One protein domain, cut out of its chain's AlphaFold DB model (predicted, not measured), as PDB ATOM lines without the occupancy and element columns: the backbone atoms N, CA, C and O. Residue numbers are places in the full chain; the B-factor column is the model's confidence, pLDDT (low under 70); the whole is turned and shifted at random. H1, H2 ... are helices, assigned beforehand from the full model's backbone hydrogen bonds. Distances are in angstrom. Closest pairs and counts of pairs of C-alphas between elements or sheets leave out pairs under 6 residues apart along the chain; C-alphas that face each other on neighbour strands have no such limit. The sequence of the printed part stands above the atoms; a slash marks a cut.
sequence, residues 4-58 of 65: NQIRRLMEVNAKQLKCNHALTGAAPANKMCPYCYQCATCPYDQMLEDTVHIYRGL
ATOM      1  N   ASN A   4     165.613 117.614 138.230       81.81
ATOM      2  CA  ASN A   4     165.958 118.537 139.316       81.81
ATOM      3  C   ASN A   4     167.250 118.151 140.053       81.81
ATOM      4  O   ASN A   4     167.966 119.032 140.528       81.81
ATOM      5  N   GLN A   5     167.582 116.859 140.126       82.75
ATOM      6  CA  GLN A   5     168.854 116.405 140.696       82.75
ATOM      7  C   GLN A   5     170.031 116.785 139.787       82.75
ATOM      8  O   GLN A   5     171.053 117.250 140.286       82.75
ATOM      9  N   ILE A   6     169.866 116.678 138.463       80.94
ATOM     10  CA  ILE A   6     170.900 117.054 137.481       80.94
ATOM     11  C   ILE A   6     171.207 118.557 137.554       80.94
ATOM     12  O   ILE A   6     172.374 118.938 137.621       80.94
ATOM     13  N   ARG A   7     170.178 119.416 137.634       82.06
ATOM     14  CA  ARG A   7     170.367 120.873 137.784       82.06
ATOM     15  C   ARG A   7     171.141 121.243 139.048       82.06
ATOM     16  O   ARG A   7     172.085 122.021 138.968       82.06
ATOM     17  N   ARG A   8     170.796 120.654 140.199       80.81
ATOM     18  CA  ARG A   8     171.517 120.919 141.458       80.81
ATOM     19  C   ARG A   8     172.978 120.475 141.400       80.81
ATOM     20  O   ARG A   8     173.842 121.189 141.896       80.81
ATOM     21  N   LEU A   9     173.263 119.327 140.785       78.00
ATOM     22  CA  LEU A   9     174.636 118.845 140.603       78.00
ATOM     23  C   LEU A   9     175.459 119.796 139.721       78.00
ATOM     24  O   LEU A   9     176.592 120.124 140.066       78.00
ATOM     25  N   MET A  10     174.872 120.300 138.631       76.50
ATOM     26  CA  MET A  10     175.513 121.303 137.775       76.50
ATOM     27  C   MET A  10     175.769 122.622 138.518       76.50
ATOM     28  O   MET A  10     176.838 123.204 138.362       76.50
ATOM     29  N   GLU A  11     174.835 123.080 139.358       76.50
ATOM     30  CA  GLU A  11     175.003 124.294 140.172       76.50
ATOM     31  C   GLU A  11     176.119 124.164 141.220       76.50
ATOM     32  O   GLU A  11     176.882 125.110 141.425       76.50
ATOM     33  N   VAL A  12     176.234 123.006 141.879       72.12
ATOM     34  CA  VAL A  12     177.330 122.724 142.822       72.12
ATOM     35  C   VAL A  12     178.668 122.735 142.088       72.12
ATOM     36  O   VAL A  12     179.584 123.438 142.516       72.12
ATOM     37  N   ASN A  13     178.751 122.058 140.940       71.62
ATOM     38  CA  ASN A  13     179.967 122.025 140.129       71.62
ATOM     39  C   ASN A  13     180.345 123.423 139.604       71.62
ATOM     40  O   ASN A  13     181.498 123.830 139.669       71.62
ATOM     41  N   ALA A  14     179.366 124.220 139.167       69.75
ATOM     42  CA  ALA A  14     179.597 125.590 138.712       69.75
ATOM     43  C   ALA A  14     180.122 126.503 139.831       69.75
ATOM     44  O   ALA A  14     180.985 127.344 139.582       69.75
ATOM     45  N   LYS A  15     179.645 126.340 141.075       67.50
ATOM     46  CA  LYS A  15     180.200 127.058 142.237       67.50
ATOM     47  C   LYS A  15     181.631 126.618 142.550       67.50
ATOM     48  O   LYS A  15     182.447 127.477 142.869       67.50
ATOM     49  N   GLN A  16     181.929 125.325 142.414       74.19
ATOM     50  CA  GLN A  16     183.270 124.754 142.586       74.19
ATOM     51  C   GLN A  16     184.234 125.069 141.438       74.19
ATOM     52  O   GLN A  16     185.412 124.772 141.547       74.19
ATOM     53  N   LEU A  17     183.761 125.662 140.342       85.56
ATOM     54  CA  LEU A  17     184.593 126.057 139.210       85.56
ATOM     55  C   LEU A  17     184.683 127.574 139.067       85.56
ATOM     56  O   LEU A  17     185.182 128.052 138.056       85.56
ATOM     57  N   LYS A  18     184.220 128.371 140.033       91.44
ATOM     58  CA  LYS A  18     184.395 129.830 139.966       91.44
ATOM     59  C   LYS A  18     185.866 130.202 140.119       91.44
ATOM     60  O   LYS A  18     186.536 129.701 141.012       91.44
ATOM     61  N   CYS A  19     186.365 131.105 139.277       93.50
ATOM     62  CA  CYS A  19     187.723 131.637 139.393       93.50
ATOM     63  C   CYS A  19     187.924 132.358 140.737       93.50
ATOM     64  O   CYS A  19     187.040 133.100 141.159       93.50
ATOM     65  N   ASN A  20     189.091 132.207 141.374       92.31
ATOM     66  CA  ASN A  20     189.415 132.910 142.624       92.31
ATOM     67  C   ASN A  20     189.252 134.431 142.492       92.31
ATOM     68  O   ASN A  20     188.619 135.052 143.337       92.31
ATOM     69  N   HIS A  21     189.703 135.014 141.379       92.75
ATOM     70  CA  HIS A  21     189.527 136.445 141.101       92.75
ATOM     71  C   HIS A  21     188.065 136.857 140.925       92.75
ATOM     72  O   HIS A  21     187.690 137.980 141.241       92.75
ATOM     73  N   ALA A  22     187.202 135.950 140.465       92.56
ATOM     74  CA  ALA A  22     185.766 136.210 140.392       92.56
ATOM     75  C   ALA A  22     185.100 136.162 141.772       92.56
ATOM     76  O   ALA A  22     184.113 136.856 142.005       92.56
ATOM     77  N   LEU A  23     185.635 135.350 142.690       89.88
ATOM     78  CA  LEU A  23     185.175 135.283 144.077       89.88
ATOM     79  C   LEU A  23     185.584 136.530 144.871       89.88
ATOM     80  O   LEU A  23     184.820 136.971 145.725       89.88
ATOM     81  N   THR A  24     186.750 137.112 144.576       88.81
ATOM     82  CA  THR A  24     187.248 138.340 145.221       88.81
ATOM     83  C   THR A  24     186.755 139.628 144.556       88.81
ATOM     84  O   THR A  24     186.966 140.708 145.099       88.81
ATOM     85  N   GLY A  25     186.098 139.534 143.395       88.75
ATOM     86  CA  GLY A  25     185.607 140.686 142.631       88.75
ATOM     87  C   GLY A  25     186.659 141.364 141.747       88.75
ATOM     88  O   GLY A  25     186.358 142.374 141.119       88.75
ATOM     89  N   ALA A  26     187.868 140.804 141.654       87.00
ATOM     90  CA  ALA A  26     188.920 141.255 140.740       87.00
ATOM     91  C   ALA A  26     188.677 140.835 139.273       87.00
ATOM     92  O   ALA A  26     189.318 141.350 138.362       87.00
ATOM     93  N   ALA A  27     187.745 139.908 139.033       90.25
ATOM     94  CA  ALA A  27     187.321 139.456 137.710       90.25
ATOM     95  C   ALA A  27     185.784 139.344 137.622       90.25
ATOM     96  O   ALA A  27     185.107 139.288 138.653       90.25
ATOM     97  N   PRO A  28     185.200 139.262 136.408       91.75
ATOM     98  CA  PRO A  28     183.761 139.082 136.232       91.75
ATOM     99  C   PRO A  28     183.213 137.863 136.991       91.75
ATOM    100  O   PRO A  28     183.782 136.773 136.932       91.75
ATOM    101  N   ALA A  29     182.065 138.020 137.657       89.31
ATOM    102  CA  ALA A  29     181.482 137.003 138.544       89.31
ATOM    103  C   ALA A  29     181.122 135.667 137.857       89.31
ATOM    104  O   ALA A  29     180.952 134.643 138.526       89.31
ATOM    105  N   ASN A  30     180.985 135.669 136.529       89.75
ATOM    106  CA  ASN A  30     180.726 134.490 135.702       89.75
ATOM    107  C   ASN A  30     182.009 133.782 135.226       89.75
ATOM    108  O   ASN A  30     181.921 132.768 134.532       89.75
ATOM    109  N   LYS A  31     183.200 134.290 135.568       90.69
ATOM    110  CA  LYS A  31     184.465 133.680 135.159       90.69
ATOM    111  C   LYS A  31     184.667 132.347 135.877       90.69
ATOM    112  O   LYS A  31     184.813 132.285 137.099       90.69
ATOM    113  N   MET A  32     184.755 131.279 135.089       92.38
ATOM    114  CA  MET A  32     185.101 129.942 135.570       92.38
ATOM    115  C   MET A  32     186.615 129.673 135.476       92.38
ATOM    116  O   MET A  32     187.322 130.290 134.668       92.38
ATOM    117  N   CYS A  33     187.109 128.777 136.328       92.56
ATOM    118  CA  CYS A  33     188.477 128.291 136.412       92.56
ATOM    119  C   CYS A  33     188.608 126.994 135.596       92.56
ATOM    120  O   CYS A  33     188.114 125.957 136.032       92.56
ATOM    121  N   PRO A  34     189.272 127.021 134.427       89.50
ATOM    122  CA  PRO A  34     189.514 125.809 133.646       89.50
ATOM    123  C   PRO A  34     190.697 124.979 134.173       89.50
ATOM    124  O   PRO A  34     190.863 123.840 133.761       89.50
ATOM    125  N   TYR A  35     191.507 125.538 135.080       89.25
ATOM    126  CA  TYR A  35     192.744 124.934 135.589       89.25
ATOM    127  C   TYR A  35     192.611 124.381 137.016       89.25
ATOM    128  O   TYR A  35     193.606 124.292 137.723       89.25
ATOM    129  N   CYS A  36     191.401 124.056 137.487       88.94
ATOM    130  CA  CYS A  36     191.186 123.450 138.813       88.94
ATOM    131  C   CYS A  36     191.922 124.170 139.966       88.94
ATOM    132  O   CYS A  36     192.510 123.531 140.833       88.94
ATOM    133  N   TYR A  37     191.916 125.506 139.957       90.00
ATOM    134  CA  TYR A  37     192.615 126.365 140.925       90.00
ATOM    135  C   TYR A  37     194.148 126.261 140.947       90.00
ATOM    136  O   TYR A  37     194.779 126.764 141.874       90.00
ATOM    137  N   GLN A  38     194.776 125.708 139.907       92.00
ATOM    138  CA  GLN A  38     196.224 125.786 139.690       92.00
ATOM    139  C   GLN A  38     196.618 127.193 139.194       92.00
ATOM    140  O   GLN A  38     197.072 127.372 138.065       92.00
ATOM    141  N   CYS A  39     196.397 128.211 140.037       91.75
ATOM    142  CA  CYS A  39     196.636 129.625 139.721       91.75
ATOM    143  C   CYS A  39     198.093 129.906 139.327       91.75
ATOM    144  O   CYS A  39     198.314 130.589 138.337       91.75
ATOM    145  N   ALA A  40     199.066 129.258 139.979       89.69
ATOM    146  CA  ALA A  40     200.496 129.443 139.708       89.69
ATOM    147  C   ALA A  40     200.906 129.235 138.232       89.69
ATOM    148  O   ALA A  40     201.886 129.813 137.768       89.69
ATOM    149  N   THR A  41     200.166 128.413 137.483       90.88
ATOM    150  CA  THR A  41     200.406 128.162 136.050       90.88
ATOM    151  C   THR A  41     199.257 128.657 135.169       90.88
ATOM    152  O   THR A  41     199.190 128.322 133.987       90.88
ATOM    153  N   CYS A  42     198.309 129.401 135.734       93.44
ATOM    154  CA  CYS A  42     197.142 129.896 135.025       93.44
ATOM    155  C   CYS A  42     197.514 131.181 134.265       93.44
ATOM    156  O   CYS A  42     197.837 132.185 134.898       93.44
ATOM    157  N   PRO A  43     197.380 131.226 132.928       93.12
ATOM    158  CA  PRO A  43     197.742 132.416 132.152       93.12
ATOM    159  C   PRO A  43     196.875 133.635 132.499       93.12
ATOM    160  O   PRO A  43     197.302 134.773 132.350       93.12
ATOM    161  N   TYR A  44     195.651 133.410 132.985       93.06
ATOM    162  CA  TYR A  44     194.775 134.494 133.435       93.06
ATOM    163  C   TYR A  44     195.246 135.113 134.757       93.06
ATOM    164  O   TYR A  44     195.075 136.308 134.958       93.06
ATOM    165  N   ASP A  45     195.822 134.299 135.642       92.25
ATOM    166  CA  ASP A  45     196.394 134.747 136.914       92.25
ATOM    167  C   ASP A  45     197.646 135.591 136.649       92.25
ATOM    168  O   ASP A  45     197.693 136.749 137.050       92.25
ATOM    169  N   GLN A  46     198.561 135.065 135.827       90.44
ATOM    170  CA  GLN A  46     199.787 135.748 135.394       90.44
ATOM    171  C   GLN A  46     199.491 137.091 134.710       90.44
ATOM    172  O   GLN A  46     200.074 138.109 135.062       90.44
ATOM    173  N   MET A  47     198.510 137.137 133.800       91.50
ATOM    174  CA  MET A  47     198.103 138.390 133.152       91.50
ATOM    175  C   MET A  47     197.576 139.432 134.157       91.50
ATOM    176  O   MET A  47     197.833 140.629 134.006       91.50
ATOM    177  N   LEU A  48     196.803 139.006 135.163       88.38
ATOM    178  CA  LEU A  48     196.303 139.915 136.199       88.38
ATOM    179  C   LEU A  48     197.444 140.430 137.079       88.38
ATOM    180  O   LEU A  48     197.478 141.624 137.372       88.38
ATOM    181  N   GLU A  49     198.386 139.567 137.452       85.50
ATOM    182  CA  GLU A  49     199.599 139.956 138.174       85.50
ATOM    183  C   GLU A  49     200.417 140.968 137.369       85.50
ATOM    184  O   GLU A  49     200.725 142.037 137.892       85.50
ATOM    185  N   ASP A  50     200.679 140.702 136.088       84.38
ATOM    186  CA  ASP A  50     201.399 141.613 135.191       84.38
ATOM    187  C   ASP A  50     200.712 142.982 135.114       84.38
ATOM    188  O   ASP A  50     201.351 144.030 135.230       84.38
ATOM    189  N   THR A  51     199.382 142.981 134.988       80.19
ATOM    190  CA  THR A  51     198.573 144.205 134.960       80.19
ATOM    191  C   THR A  51     198.710 144.984 136.270       80.19
ATOM    192  O   THR A  51     198.957 146.192 136.258       80.19
ATOM    193  N   VAL A  52     198.603 144.308 137.417       74.62
ATOM    194  CA  VAL A  52     198.792 144.924 138.741       74.62
ATOM    195  C   VAL A  52     200.221 145.443 138.906       74.62
ATOM    196  O   VAL A  52     200.409 146.537 139.436       74.62
ATOM    197  N   HIS A  53     201.228 144.709 138.434       62.28
ATOM    198  CA  HIS A  53     202.631 145.114 138.484       62.28
ATOM    199  C   HIS A  53     202.893 146.386 137.674       62.28
ATOM    200  O   HIS A  53     203.594 147.276 138.164       62.28
ATOM    201  N   ILE A  54     202.273 146.521 136.499       61.56
ATOM    202  CA  ILE A  54     202.336 147.745 135.692       61.56
ATOM    203  C   ILE A  54     201.756 148.927 136.476       61.56
ATOM    204  O   ILE A  54     202.419 149.953 136.621       61.56
ATOM    205  N   TYR A  55     200.561 148.789 137.058       59.28
ATOM    206  CA  TYR A  55     199.966 149.875 137.846       59.28
ATOM    207  C   TYR A  55     200.761 150.194 139.118       59.28
ATOM    208  O   TYR A  55     200.907 151.364 139.469       59.28
ATOM    209  N   ARG A  56     201.344 149.188 139.779       59.19
ATOM    210  CA  ARG A  56     202.169 149.378 140.982       59.19
ATOM    211  C   ARG A  56     203.481 150.116 140.693       59.19
ATOM    212  O   ARG A  56     203.985 150.798 141.579       59.19
ATOM    213  N   GLY A  57     204.011 150.008 139.473       60.66
ATOM    214  CA  GLY A  57     205.159 150.794 139.006       60.66
ATOM    215  C   GLY A  57     204.810 152.221 138.567       60.66
ATOM    216  O   GLY A  57     205.707 153.050 138.439       60.66
ATOM    217  N   LEU A  58     203.524 152.517 138.349       59.97
ATOM    218  CA  LEU A  58     203.038 153.809 137.854       59.97
ATOM    219  C   LEU A  58     202.403 154.685 138.942       59.97
ATOM    220  O   LEU A  58     202.277 155.893 138.754       59.97
TER     221      LEU A  58
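AT A GLANCE: This is residues 4 to 58 of the 65 residues of an uncharacterized protein of Desulfomonile tiedjei (strain ATCC 49306 / DSM 6799 / DCB-1) (UniProt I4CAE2). A small, loop-rich body sits in the middle, and a helical arm sticks out from each of two opposite ends: residues 4 to 13 of H1 at one end and residues 49 to 58 of H3 at the other. The body holds the short helix H2 and the long unnamed stretch of residues 25 to 42, together with the inner ends of H1 and H3. The printed part has 55 residues with three named helices in the order H1, H2, H3, no named strand, and the class all helix. The whole is loose, with a radius of gyration of the C-alphas of 14.0 A, and its C-alphas span 51 by 20 by 10 A, a rod in outline whose length is made by the two arms.

IN THESE COORDINATES: H1 runs from Asn 4, with its C-alpha at (165.958, 118.537, 139.316), to Gln 16, 18.7 A from first to last C-alpha. Residues 17 to 19 follow, then H2, residues 20 to 24, 6.4 A long, with C-alpha 20 at (189.415, 132.910, 142.624). H3, residues 43 to 58, is the longest helix at 22.8 A and ends with C-alpha 58 at (203.038, 153.809, 137.854).

HOW THE PARTS SIT: H1 and H2 are joined by a tight link of 3 residues, yet they are apart. H2 and H3 are only just apart, with 8.2 A between their closest C-alphas. H1 and H3 are apart. In H1, H2 and H3 every O i to N i+4 pair is within hydrogen-bond range.

THE WHOLE: The C-alphas of Asn 4 and Leu 58, the two farthest apart, are 51.2 A from each other. Without the stretches that stand free, the body has 35 residues and spans 21 by 18 by 11 A. The link from H2 to H3, with 18 residues, is long. The printed part has no cut. Its mean pLDDT is 83.4, with residues 14 to 15 and 53 to 58 under 70.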